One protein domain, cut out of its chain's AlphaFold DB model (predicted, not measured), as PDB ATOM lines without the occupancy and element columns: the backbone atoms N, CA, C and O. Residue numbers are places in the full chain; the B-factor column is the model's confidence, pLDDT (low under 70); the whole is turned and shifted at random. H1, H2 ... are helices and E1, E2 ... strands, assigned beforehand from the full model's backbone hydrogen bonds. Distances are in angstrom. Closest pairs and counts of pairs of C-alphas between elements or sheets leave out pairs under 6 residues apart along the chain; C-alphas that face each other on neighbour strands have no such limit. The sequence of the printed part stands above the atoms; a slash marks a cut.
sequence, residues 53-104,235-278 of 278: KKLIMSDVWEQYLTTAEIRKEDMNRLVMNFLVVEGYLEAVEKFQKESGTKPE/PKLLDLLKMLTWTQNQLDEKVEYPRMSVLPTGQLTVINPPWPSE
ATOM      1  N   LYS A  53     145.541 181.519 159.288       86.44
ATOM      2  CA  LYS A  53     146.097 180.323 159.929       86.44
ATOM      3  C   LYS A  53     146.694 180.694 161.283       86.44
ATOM      4  O   LYS A  53     147.358 181.718 161.436       86.44
ATOM      5  N   LYS A  54     146.472 179.847 162.288       90.73
ATOM      6  CA  LYS A  54     147.072 180.043 163.610       90.73
ATOM      7  C   LYS A  54     148.588 179.867 163.499       90.73
ATOM      8  O   LYS A  54     149.040 178.846 163.006       90.73
ATOM      9  N   LEU A  55     149.374 180.808 164.007       91.53
ATOM     10  CA  LEU A  55     150.834 180.711 164.000       91.53
ATOM     11  C   LEU A  55     151.346 180.095 165.311       91.53
ATOM     12  O   LEU A  55     150.963 180.538 166.397       91.53
ATOM     13  N   ILE A  56     152.207 179.078 165.222       92.16
ATOM     14  CA  ILE A  56     152.916 178.476 166.357       92.16
ATOM     15  C   ILE A  56     154.419 178.634 166.130       92.16
ATOM     16  O   ILE A  56     154.967 178.142 165.148       92.16
ATOM     17  N   MET A  57     155.078 179.319 167.060       92.70
ATOM     18  CA  MET A  57     156.517 179.581 167.011       92.70
ATOM     19  C   MET A  57     157.339 178.339 167.371       92.70
ATOM     20  O   MET A  57     156.843 177.426 168.038       92.70
ATOM     21  N   SER A  58     158.605 178.307 166.940       92.82
ATOM     22  CA  SER A  58     159.505 177.170 167.175       92.82
ATOM     23  C   SER A  58     159.730 176.833 168.649       92.82
ATOM     24  O   SER A  58     159.737 175.655 168.994       92.82
ATOM     25  N   ASP A  59     159.839 177.832 169.519       91.73
ATOM     26  CA  ASP A  59     159.997 177.660 170.969       91.73
ATOM     27  C   ASP A  59     158.746 177.048 171.625       91.73
ATOM     28  O   ASP A  59     158.842 176.137 172.449       91.73
ATOM     29  N   VAL A  60     157.557 177.501 171.219       92.61
ATOM     30  CA  VAL A  60     156.274 176.958 171.689       92.61
ATOM     31  C   VAL A  60     156.078 175.526 171.188       92.61
ATOM     32  O   VAL A  60     155.616 174.662 171.933       92.61
ATOM     33  N   TRP A  61     156.445 175.248 169.934       93.17
ATOM     34  CA  TRP A  61     156.381 173.897 169.378       93.17
ATOM     35  C   TRP A  61     157.328 172.937 170.098       93.17
ATOM     36  O   TRP A  61     156.935 171.819 170.420       93.17
ATOM     37  N   GLU A  62     158.549 173.378 170.408       90.75
ATOM     38  CA  GLU A  62     159.506 172.596 171.190       90.75
ATOM     39  C   GLU A  62     158.950 172.265 172.582       90.75
ATOM     40  O   GLU A  62     159.024 171.112 173.008       90.75
ATOM     41  N   GLN A  63     158.272 173.211 173.244       92.39
ATOM     42  CA  GLN A  63     157.556 172.922 174.492       92.39
ATOM     43  C   GLN A  63     156.494 171.831 174.298       92.39
ATOM     44  O   GLN A  63     156.472 170.874 175.074       92.39
ATOM     45  N   TYR A  64     155.665 171.899 173.249       92.27
ATOM     46  CA  TYR A  64     154.702 170.827 172.960       92.27
ATOM     47  C   TYR A  64     155.385 169.474 172.732       92.27
ATOM     48  O   TYR A  64     154.927 168.469 173.279       92.27
ATOM     49  N   LEU A  65     156.510 169.435 172.015       90.48
ATOM     50  CA  LEU A  65     157.274 168.200 171.814       90.48
ATOM     51  C   LEU A  65     157.801 167.626 173.136       90.48
ATOM     52  O   LEU A  65     157.746 166.414 173.326       90.48
ATOM     53  N   THR A  66     158.234 168.467 174.083       89.51
ATOM     54  CA  THR A  66     158.681 167.987 175.408       89.51
ATOM     55  C   THR A  66     157.560 167.392 176.263       89.51
ATOM     56  O   THR A  66     157.841 166.577 177.139       89.51
ATOM     57  N   THR A  67     156.294 167.748 176.004       92.58
ATOM     58  CA  THR A  67     155.142 167.135 176.693       92.58
ATOM     59  C   THR A  67     154.793 165.738 176.173       92.58
ATOM     60  O   THR A  67     154.050 165.010 176.830       92.58
ATOM     61  N   ALA A  68     155.323 165.341 175.010       89.40
ATOM     62  CA  ALA A  68     155.094 164.016 174.450       89.40
ATOM     63  C   ALA A  68     155.942 162.961 175.184       89.40
ATOM     64  O   ALA A  68     157.121 162.753 174.894       89.40
ATOM     65  N   GLU A  69     155.330 162.259 176.137       89.00
ATOM     66  CA  GLU A  69     155.980 161.174 176.874       89.00
ATOM     67  C   GLU A  69     156.078 159.894 176.024       89.00
ATOM     68  O   GLU A  69     155.161 159.072 175.987       89.00
ATOM     69  N   ILE A  70     157.217 159.690 175.356       89.78
ATOM     70  CA  ILE A  70     157.510 158.446 174.628       89.78
ATOM     71  C   ILE A  70     158.395 157.549 175.493       89.78
ATOM     72  O   ILE A  70     159.542 157.877 175.801       89.78
ATOM     73  N   ARG A  71     157.876 156.378 175.871       94.02
ATOM     74  CA  ARG A  71     158.635 155.397 176.655       94.02
ATOM     75  C   ARG A  71     159.723 154.750 175.806       94.02
ATOM     76  O   ARG A  71     159.494 154.354 174.660       94.02
ATOM     77  N   LYS A  72     160.904 154.562 176.399       94.59
ATOM     78  CA  LYS A  72     162.038 153.896 175.743       94.59
ATOM     79  C   LYS A  72     161.676 152.475 175.301       94.59
ATOM     80  O   LYS A  72     162.123 152.021 174.253       94.59
ATOM     81  N   GLU A  73     160.852 151.784 176.080       95.34
ATOM     82  CA  GLU A  73     160.399 150.424 175.792       95.34
ATOM     83  C   GLU A  73     159.560 150.364 174.511       95.34
ATOM     84  O   GLU A  73     159.722 149.435 173.720       95.34
ATOM     85  N   ASP A  74     158.706 151.363 174.277       94.78
ATOM     86  CA  ASP A  74     157.876 151.438 173.073       94.78
ATOM     87  C   ASP A  74     158.727 151.775 171.842       94.78
ATOM     88  O   ASP A  74     158.580 151.135 170.799       94.78
ATOM     89  N   MET A  75     159.709 152.674 171.989       95.16
ATOM     90  CA  MET A  75     160.700 152.944 170.941       95.16
ATOM     91  C   MET A  75     161.495 151.684 170.578       95.16
ATOM     92  O   MET A  75     161.634 151.343 169.404       95.16
ATOM     93  N   ASN A  76     161.970 150.941 171.580       96.94
ATOM     94  CA  ASN A  76     162.705 149.705 171.336       96.94
ATOM     95  C   ASN A  76     161.838 148.655 170.626       96.94
ATOM     96  O   ASN A  76     162.329 147.950 169.747       96.94
ATOM     97  N   ARG A  77     160.549 148.547 170.975       95.34
ATOM     98  CA  ARG A  77     159.608 147.650 170.282       95.34
ATOM     99  C   ARG A  77     159.407 148.044 168.823       95.34
ATOM    100  O   ARG A  77     159.361 147.153 167.980       95.34
ATOM    101  N   LEU A  78     159.327 149.340 168.515       95.01
ATOM    102  CA  LEU A  78     159.230 149.829 167.135       95.01
ATOM    103  C   LEU A  78     160.482 149.488 166.322       95.01
ATOM    104  O   LEU A  78     160.362 148.965 165.215       95.01
ATOM    105  N   VAL A  79     161.672 149.713 166.889       96.13
ATOM    106  CA  VAL A  79     162.942 149.343 166.243       96.13
ATOM    107  C   VAL A  79     163.017 147.831 166.037       96.13
ATOM    108  O   VAL A  79     163.283 147.382 164.927       96.13
ATOM    109  N   MET A  80     162.712 147.034 167.065       95.97
ATOM    110  CA  MET A  80     162.695 145.575 166.948       95.97
ATOM    111  C   MET A  80     161.711 145.105 165.869       95.97
ATOM    112  O   MET A  80     162.076 144.284 165.034       95.97
ATOM    113  N   ASN A  81     160.488 145.646 165.841       93.92
ATOM    114  CA  ASN A  81     159.496 145.334 164.811       93.92
ATOM    115  C   ASN A  81     160.027 145.645 163.404       93.92
ATOM    116  O   ASN A  81     159.909 144.798 162.524       93.92
ATOM    117  N   PHE A  82     160.669 146.798 163.206       94.50
ATOM    118  CA  PHE A  82     161.286 147.152 161.927       94.50
ATOM    119  C   PHE A  82     162.365 146.148 161.505       94.50
ATOM    120  O   PHE A  82     162.290 145.597 160.410       94.50
ATOM    121  N   LEU A  83     163.318 145.836 162.391       94.05
ATOM    122  CA  LEU A  83     164.397 144.885 162.091       94.05
ATOM    123  C   LEU A  83     163.859 143.489 161.749       94.05
ATOM    124  O   LEU A  83     164.363 142.827 160.842       94.05
ATOM    125  N   VAL A  84     162.819 143.050 162.464       92.00
ATOM    126  CA  VAL A  84     162.143 141.771 162.228       92.00
ATOM    127  C   VAL A  84     161.432 141.773 160.881       92.00
ATOM    128  O   VAL A  84     161.629 140.843 160.104       92.00
ATOM    129  N   VAL A  85     160.637 142.803 160.583       88.98
ATOM    130  CA  VAL A  85     159.872 142.904 159.334       88.98
ATOM    131  C   VAL A  85     160.802 142.951 158.123       88.98
ATOM    132  O   VAL A  85     160.612 142.148 157.206       88.98
ATOM    133  N   GLU A  86     161.847 143.778 158.166       89.15
ATOM    134  CA  GLU A  86     162.853 143.895 157.097       89.15
ATOM    135  C   GLU A  86     163.781 142.670 157.005       89.15
ATOM    136  O   GLU A  86     164.442 142.450 155.992       89.15
ATOM    137  N   GLY A  87     163.810 141.821 158.040       89.57
ATOM    138  CA  GLY A  87     164.588 140.583 158.044       89.57
ATOM    139  C   GLY A  87     166.077 140.781 158.337       89.57
ATOM    140  O   GLY A  87     166.912 139.985 157.909       89.57
ATOM    141  N   TYR A  88     166.443 141.815 159.092       92.07
ATOM    142  CA  TYR A  88     167.826 142.060 159.502       92.07
ATOM    143  C   TYR A  88     168.225 141.172 160.684       92.07
ATOM    144  O   TYR A  88     168.333 141.631 161.819       92.07
ATOM    145  N   LEU A  89     168.461 139.887 160.410       92.28
ATOM    146  CA  LEU A  89     168.690 138.850 161.422       92.28
ATOM    147  C   LEU A  89     169.788 139.215 162.434       92.28
ATOM    148  O   LEU A  89     169.547 139.210 163.638       92.28
ATOM    149  N   GLU A  90     170.971 139.611 161.955       93.43
ATOM    150  CA  GLU A  90     172.077 139.997 162.839       93.43
ATOM    151  C   GLU A  90     171.739 141.213 163.711       93.43
ATOM    152  O   GLU A  90     172.167 141.303 164.863       93.43
ATOM    153  N   ALA A  91     170.988 142.168 163.156       96.12
ATOM    154  CA  ALA A  91     170.569 143.354 163.885       96.12
ATOM    155  C   ALA A  91     169.527 142.990 164.949       96.12
ATOM    156  O   ALA A  91     169.620 143.498 166.060       96.12
ATOM    157  N   VAL A  92     168.595 142.075 164.654       95.40
ATOM    158  CA  VAL A  92     167.633 141.537 165.630       95.40
ATOM    159  C   VAL A  92     168.365 140.902 166.813       95.40
ATOM    160  O   VAL A  92     168.069 141.235 167.959       95.40
ATOM    161  N   GLU A  93     169.358 140.046 166.560       94.76
ATOM    162  CA  GLU A  93     170.119 139.368 167.620       94.76
ATOM    163  C   GLU A  93     170.913 140.349 168.493       94.76
ATOM    164  O   GLU A  93     170.842 140.298 169.727       94.76
ATOM    165  N   LYS A  94     171.648 141.274 167.860       96.78
ATOM    166  CA  LYS A  94     172.425 142.305 168.565       96.78
ATOM    167  C   LYS A  94     171.502 143.228 169.365       96.78
ATOM    168  O   LYS A  94     171.717 143.424 170.561       96.78
ATOM    169  N   PHE A  95     170.423 143.710 168.749       97.08
ATOM    170  CA  PHE A  95     169.467 144.610 169.389       97.08
ATOM    171  C   PHE A  95     168.721 143.939 170.547       97.08
ATOM    172  O   PHE A  95     168.509 144.565 171.586       97.08
ATOM    173  N   GLN A  96     168.368 142.655 170.424       96.40
ATOM    174  CA  GLN A  96     167.777 141.884 171.519       96.40
ATOM    175  C   GLN A  96     168.738 141.782 172.710       96.40
ATOM    176  O   GLN A  96     168.319 141.970 173.854       96.40
ATOM    177  N   LYS A  97     170.022 141.500 172.453       96.47
ATOM    178  CA  LYS A  97     171.053 141.388 173.496       96.47
ATOM    179  C   LYS A  97     171.287 142.713 174.227       96.47
ATOM    180  O   LYS A  97     171.484 142.700 175.438       96.47
ATOM    181  N   GLU A  98     171.268 143.830 173.504       96.82
ATOM    182  CA  GLU A  98     171.544 145.162 174.057       96.82
ATOM    183  C   GLU A  98     170.332 145.798 174.747       96.82
ATOM    184  O   GLU A  98     170.464 146.385 175.820       96.82
ATOM    185  N   SER A  99     169.143 145.683 174.148       96.36
ATOM    186  CA  SER A  99     167.928 146.337 174.650       96.36
ATOM    187  C   SER A  99     167.088 145.456 175.580       96.36
ATOM    188  O   SER A  99     166.199 145.969 176.258       96.36
ATOM    189  N   GLY A 100     167.305 144.136 175.578       95.68
ATOM    190  CA  GLY A 100     166.433 143.158 176.242       95.68
ATOM    191  C   GLY A 100     165.062 142.980 175.570       95.68
ATOM    192  O   GLY A 100     164.239 142.193 176.044       95.68
ATOM    193  N   THR A 101     164.804 143.687 174.468       96.36
ATOM    194  CA  THR A 101     163.532 143.645 173.739       96.36
ATOM    195  C   THR A 101     163.459 142.367 172.924       96.36
ATOM    196  O   THR A 101     164.347 142.089 172.124       96.36
ATOM    197  N   LYS A 102     162.406 141.574 173.118       94.09
ATOM    198  CA  LYS A 102     162.190 140.342 172.352       94.09
ATOM    199  C   LYS A 102     161.432 140.645 171.054       94.09
ATOM    200  O   LYS A 102     160.538 141.494 171.088       94.09
ATOM    201  N   PRO A 103     161.749 139.964 169.943       92.57
ATOM    202  CA  PRO A 103     160.965 140.077 168.719       92.57
ATOM    203  C   PRO A 103     159.563 139.473 168.902       92.57
ATOM    204  O   PRO A 103     159.374 138.556 169.702       92.57
ATOM    205  N   GLU A 104     158.580 140.000 168.164       86.72
ATOM    206  CA  GLU A 104     157.188 139.507 168.180       86.72
ATOM    207  C   GLU A 104     157.078 138.090 167.589       86.72
ATOM    208  O   GLU A 104     156.243 137.300 168.020       86.72
ATOM    209  N   PRO A 235     156.436 147.428 158.414       90.27
ATOM    210  CA  PRO A 235     156.846 147.851 159.747       90.27
ATOM    211  C   PRO A 235     155.885 148.881 160.336       90.27
ATOM    212  O   PRO A 235     155.500 149.828 159.649       90.27
ATOM    213  N   LYS A 236     155.612 148.792 161.642       92.33
ATOM    214  CA  LYS A 236     154.808 149.796 162.372       92.33
ATOM    215  C   LYS A 236     155.383 151.209 162.233       92.33
ATOM    216  O   LYS A 236     154.643 152.184 162.203       92.33
ATOM    217  N   LEU A 237     156.708 151.316 162.112       92.55
ATOM    218  CA  LEU A 237     157.393 152.585 161.877       92.55
ATOM    219  C   LEU A 237     156.963 153.244 160.555       92.55
ATOM    220  O   LEU A 237     156.811 154.460 160.510       92.55
ATOM    221  N   LEU A 238     156.725 152.460 159.497       91.17
ATOM    222  CA  LEU A 238     156.264 152.998 158.217       91.17
ATOM    223  C   LEU A 238     154.839 153.556 158.330       91.17
ATOM    224  O   LEU A 238     154.551 154.612 157.771       91.17
ATOM    225  N   ASP A 239     153.966 152.890 159.088       90.90
ATOM    226  CA  ASP A 239     152.606 153.379 159.333       90.90
ATOM    227  C   ASP A 239     152.604 154.664 160.170       90.90
ATOM    228  O   ASP A 239     151.851 155.590 159.873       90.90
ATOM    229  N   LEU A 240     153.509 154.779 161.149       93.35
ATOM    230  CA  LEU A 240     153.714 156.024 161.896       93.35
ATOM    231  C   LEU A 240     154.210 157.166 160.999       93.35
ATOM    232  O   LEU A 240     153.750 158.295 161.151       93.35
ATOM    233  N   LEU A 241     155.099 156.889 160.039       93.16
ATOM    234  CA  LEU A 241     155.554 157.898 159.073       93.16
ATOM    235  C   LEU A 241     154.416 158.362 158.155       93.16
ATOM    236  O   LEU A 241     154.263 159.561 157.938       93.16
ATOM    237  N   LYS A 242     153.570 157.442 157.673       92.89
ATOM    238  CA  LYS A 242     152.366 157.802 156.902       92.89
ATOM    239  C   LYS A 242     151.403 158.651 157.732       92.89
ATOM    240  O   LYS A 242     150.903 159.661 157.242       92.89
ATOM    241  N   MET A 243     151.182 158.272 158.993       94.85
ATOM    242  CA  MET A 243     150.342 159.022 159.928       94.85
ATOM    243  C   MET A 243     150.906 160.421 160.199       94.85
ATOM    244  O   MET A 243     150.139 161.381 160.225       94.85
ATOM    245  N   LEU A 244     152.228 160.560 160.346       94.34
ATOM    246  CA  LEU A 244     152.897 161.855 160.469       94.34
ATOM    247  C   LEU A 244     152.631 162.724 159.237       94.34
ATOM    248  O   LEU A 244     152.172 163.851 159.388       94.34
ATOM    249  N   THR A 245     152.874 162.207 158.028       93.92
ATOM    250  CA  THR A 245     152.630 162.954 156.784       93.92
ATOM    251  C   THR A 245     151.173 163.392 156.673       93.92
ATOM    252  O   THR A 245     150.909 164.562 156.408       93.92
ATOM    253  N   TRP A 246     150.230 162.486 156.943       96.10
ATOM    254  CA  TRP A 246     148.803 162.803 156.945       96.10
ATOM    255  C   TRP A 246     148.453 163.883 157.982       96.10
ATOM    256  O   TRP A 246     147.792 164.863 157.650       96.10
ATOM    257  N   THR A 247     148.962 163.757 159.212       95.40
ATOM    258  CA  THR A 247     148.704 164.721 160.295       95.40
ATOM    259  C   THR A 247     149.273 166.099 159.964       95.40
ATOM    260  O   THR A 247     148.615 167.104 160.218       95.40
ATOM    261  N   GLN A 248     150.465 166.162 159.360       95.39
ATOM    262  CA  GLN A 248     151.043 167.422 158.899       95.39
ATOM    263  C   GLN A 248     150.181 168.075 157.817       95.39
ATOM    264  O   GLN A 248     149.899 169.259 157.920       95.39
ATOM    265  N   ASN A 249     149.683 167.309 156.842       94.43
ATOM    266  CA  ASN A 249     148.804 167.855 155.802       94.43
ATOM    267  C   ASN A 249     147.501 168.424 156.393       94.43
ATOM    268  O   ASN A 249     147.064 169.497 155.996       94.43
ATOM    269  N   GLN A 250     146.912 167.746 157.384       94.23
ATOM    270  CA  GLN A 250     145.733 168.252 158.100       94.23
ATOM    271  C   GLN A 250     146.031 169.513 158.923       94.23
ATOM    272  O   GLN A 250     145.160 170.365 159.111       94.23
ATOM    273  N   LEU A 251     147.253 169.634 159.447       93.71
ATOM    274  CA  LEU A 251     147.681 170.796 160.217       93.71
ATOM    275  C   LEU A 251     148.010 171.991 159.309       93.71
ATOM    276  O   LEU A 251     147.669 173.118 159.667       93.71
ATOM    277  N   ASP A 252     148.571 171.737 158.123       93.14
ATOM    278  CA  ASP A 252     148.926 172.741 157.108       93.14
ATOM    279  C   ASP A 252     147.710 173.582 156.665       93.14
ATOM    280  O   ASP A 252     147.869 174.743 156.283       93.14
ATOM    281  N   GLU A 253     146.487 173.044 156.748       92.00
ATOM    282  CA  GLU A 253     145.238 173.767 156.451       92.00
ATOM    283  C   GLU A 253     144.906 174.849 157.490       92.00
ATOM    284  O   GLU A 253     144.287 175.859 157.163       92.00
ATOM    285  N   LYS A 254     145.307 174.654 158.752       91.19
ATOM    286  CA  LYS A 254     144.788 175.425 159.899       91.19
ATOM    287  C   LYS A 254     145.858 176.223 160.632       91.19
ATOM    288  O   LYS A 254     145.534 177.178 161.345       91.19
ATOM    289  N   VAL A 255     147.116 175.808 160.523       92.68
ATOM    290  CA  VAL A 255     148.204 176.279 161.376       92.68
ATOM    291  C   VAL A 255     149.482 176.439 160.557       92.68
ATOM    292  O   VAL A 255     149.817 175.589 159.740       92.68
ATOM    293  N   GLU A 256     150.222 177.510 160.814       91.92
ATOM    294  CA  GLU A 256     151.632 177.632 160.443       91.92
ATOM    295  C   GLU A 256     152.483 177.203 161.642       91.92
ATOM    296  O   GLU A 256     152.377 177.774 162.729       91.92
ATOM    297  N   TYR A 257     153.286 176.157 161.471       94.34
ATOM    298  CA  TYR A 257     154.032 175.506 162.549       94.34
ATOM    299  C   TYR A 257     155.382 174.969 162.036       94.34
ATOM    300  O   TYR A 257     155.579 174.852 160.822       94.34
ATOM    301  N   PRO A 258     156.323 174.628 162.936       94.18
ATOM    302  CA  PRO A 258     157.575 173.941 162.612       94.18
ATOM    303  C   PRO A 258     157.343 172.545 162.013       94.18
ATOM    304  O   PRO A 258     157.408 171.526 162.700       94.18
ATOM    305  N   ARG A 259     157.048 172.491 160.716       93.28
ATOM    306  CA  ARG A 259     156.798 171.261 159.967       93.28
ATOM    307  C   ARG A 259     158.084 170.457 159.826       93.28
ATOM    308  O   ARG A 259     159.132 171.001 159.484       93.28
ATOM    309  N   MET A 260     158.009 169.148 160.024       93.60
ATOM    310  CA  MET A 260     159.109 168.245 159.710       93.60
ATOM    311  C   MET A 260     159.290 168.166 158.196       93.60
ATOM    312  O   MET A 260     158.426 167.654 157.480       93.60
ATOM    313  N   SER A 261     160.421 168.686 157.723       85.66
ATOM    314  CA  SER A 261     160.760 168.780 156.302       85.66
ATOM    315  C   SER A 261     161.698 167.661 155.848       85.66
ATOM    316  O   SER A 261     161.648 167.253 154.690       85.66
ATOM    317  N   VAL A 262     162.521 167.126 156.756       87.70
ATOM    318  CA  VAL A 262     163.493 166.065 156.456       87.70
ATOM    319  C   VAL A 262     163.282 164.889 157.405       87.70
ATOM    320  O   VAL A 262     163.767 164.892 158.535       87.70
ATOM    321  N   LEU A 263     162.568 163.861 156.937       85.41
ATOM    322  CA  LEU A 263     162.201 162.699 157.759       85.41
ATOM    323  C   LEU A 263     163.407 161.955 158.369       85.41
ATOM    324  O   LEU A 263     163.346 161.651 159.558       85.41
ATOM    325  N   PRO A 264     164.519 161.684 157.646       86.00
ATOM    326  CA  PRO A 264     165.633 160.924 158.224       86.00
ATOM    327  C   PRO A 264     166.344 161.616 159.393       86.00
ATOM    328  O   PRO A 264     166.873 160.940 160.269       86.00
ATOM    329  N   THR A 265     166.391 162.951 159.399       89.83
ATOM    330  CA  THR A 265     167.044 163.736 160.461       89.83
ATOM    331  C   THR A 265     166.055 164.273 161.488       89.83
ATOM    332  O   THR A 265     166.475 164.750 162.540       89.83
ATOM    333  N   GLY A 266     164.754 164.226 161.189       89.04
ATOM    334  CA  GLY A 266     163.714 164.861 161.991       89.04
ATOM    335  C   GLY A 266     163.776 166.391 161.969       89.04
ATOM    336  O   GLY A 266     163.251 167.027 162.878       89.04
ATOM    337  N   GLN A 267     164.436 166.998 160.973       90.49
ATOM    338  CA  GLN A 267     164.602 168.452 160.925       90.49
ATOM    339  C   GLN A 267     163.250 169.152 160.733       90.49
ATOM    340  O   GLN A 267     162.500 168.833 159.806       90.49
ATOM    341  N   LEU A 268     162.973 170.125 161.600       92.75
ATOM    342  CA  LEU A 268     161.788 170.979 161.549       92.75
ATOM    343  C   LEU A 268     162.100 172.294 160.827       92.75
ATOM    344  O   LEU A 268     163.230 172.790 160.874       92.75
ATOM    345  N   THR A 269     161.097 172.889 160.183       92.35
ATOM    346  CA  THR A 269     161.180 174.277 159.722       92.35
ATOM    347  C   THR A 269     161.283 175.219 160.919       92.35
ATOM    348  O   THR A 269     160.707 174.975 161.977       92.35
ATOM    349  N   VAL A 270     162.023 176.313 160.765       88.29
ATOM    350  CA  VAL A 270     162.175 177.316 161.823       88.29
ATOM    351  C   VAL A 270     161.169 178.436 161.588       88.29
ATOM    352  O   VAL A 270     161.153 179.031 160.512       88.29
ATOM    353  N   ILE A 271     160.355 178.731 162.599       88.28
ATOM    354  CA  ILE A 271     159.438 179.870 162.627       88.28
ATOM    355  C   ILE A 271     159.880 180.769 163.777       88.28
ATOM    356  O   ILE A 271     159.669 180.453 164.950       88.28
ATOM    357  N   ASN A 272     160.538 181.868 163.415       80.24
ATOM    358  CA  ASN A 272     161.064 182.845 164.359       80.24
ATOM    359  C   ASN A 272     160.035 183.945 164.644       80.24
ATOM    360  O   ASN A 272     159.262 184.305 163.752       80.24
ATOM    361  N   PRO A 273     160.066 184.541 165.848       70.02
ATOM    362  CA  PRO A 273     159.307 185.749 166.112       70.02
ATOM    363  C   PRO A 273     159.761 186.888 165.177       70.02
ATOM    364  O   PRO A 273     160.939 186.972 164.823       70.02
ATOM    365  N   PRO A 274     158.850 187.799 164.794       69.58
ATOM    366  CA  PRO A 274     159.164 188.920 163.903       69.58
ATOM    367  C   PRO A 274     160.126 189.957 164.511       69.58
ATOM    368  O   PRO A 274     160.595 190.839 163.797       69.58
ATOM    369  N   TRP A 275     160.443 189.854 165.805       66.57
ATOM    370  CA  TRP A 275     161.341 190.759 166.519       66.57
ATOM    371  C   TRP A 275     162.386 189.946 167.292       66.57
ATOM    372  O   TRP A 275     162.028 188.907 167.853       66.57
ATOM    373  N   PRO A 276     163.660 190.381 167.346       56.15
ATOM    374  CA  PRO A 276     164.641 189.753 168.224       56.15
ATOM    375  C   PRO A 276     164.189 189.915 169.679       56.15
ATOM    376  O   PRO A 276     163.790 191.006 170.083       56.15
ATOM    377  N   SER A 277     164.234 188.830 170.452       57.85
ATOM    378  CA  SER A 277     164.065 188.876 171.903       57.85
ATOM    379  C   SER A 277     165.112 189.832 172.491       57.85
ATOM    380  O   SER A 277     166.302 189.640 172.231       57.85
ATOM    381  N   GLU A 278     164.663 190.873 173.201       38.31
ATOM    382  CA  GLU A 278     165.521 191.841 173.913       38.31
ATOM    383  C   GLU A 278     166.431 191.185 174.964       38.31
ATOM    384  O   GLU A 278     166.011 190.178 175.585       38.31
TER     385      GLU A 278
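Overview. This is residues 53 to 104 and 235 to 278 of the 278 residues of the protein "LisH and RanBPM domains containing protein" of Arabidopsis thaliana (UniProt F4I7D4). A loose, elongated frame with a helical hairpin, H2 and H3, at one end and the tail to Glu 278 running out at the other. The longest helix, H4, makes one long side and meets H2 in a corner at its first residues; H1 and the link after it make the opposite long side, where residues 63 to 71 stand free. Between these sides the chain folds back on itself in a small loop with the short strand E1. The printed part has 96 residues, with four named helices and one named strand in the order H1, H2, H3, H4, E1, and its class is mostly helix. It is loose, with a radius of gyration of the C-alphas of 17.5 A, and spans 52 by 29 by 19 A.

Along the chain. H1 is residues 58 to 67, 14.5 A from first to last C-alpha, and begins at C-alpha 58 at (159.505, 177.170, 167.175). H2 is residues 72 to 86, 21.2 A long, and H3 is residues 89 to 99, 15.2 A long. After the cut, H4 is residues 236 to 252, 24.3 A long, beginning at C-alpha 236 at (154.808, 149.796, 162.372). E1 is residues 260 to 262, ending at C-alpha 262 at (163.493, 166.065, 156.456).

Arrangement. H1 touches no helix. H2 and H3 form a helical hairpin: they touch, with the C-alphas of Leu 83 and Val 92 closest at 5.8 A, and run opposite ways at a shallow tilt of 10 degrees. H2 touches H4 with residues 78 to 82 alone, and H4 touches H2 with residues 236 to 237 alone; the closest C-alphas are those of Leu 78 and Leu 237, 6.2 A apart. H2 and H4 run opposite ways at a steep tilt of 68 degrees, only just short of about perpendicular. H4 and E1 are only just apart, with their closest C-alphas at 8.1 A. E1 pairs with no named strand, but its residues 260 to 262 pair antiparallel with residues 267 to 268, and residues 54 to 55 pair parallel with residues 255 to 256. In H1, H2, H3 and H4 every O i to N i+4 pair is within hydrogen-bond range.

Size, cuts and confidence. The C-alphas of Leu 89 and Glu 278 are the two farthest apart, at 54.5 A. Residues 105 to 234 are not printed, and C-alphas 104 and 235 are 11.9 A apart across this cut, which lies in the link from H3 to H4. Of the links that are printed whole, H1 to H2 and H2 to H3 are tight and H4 to E1 is short. Residues 263 to 278 hold no named element. The mean pLDDT of the printed part is 90.5, and residues 274 to 278 are under 70.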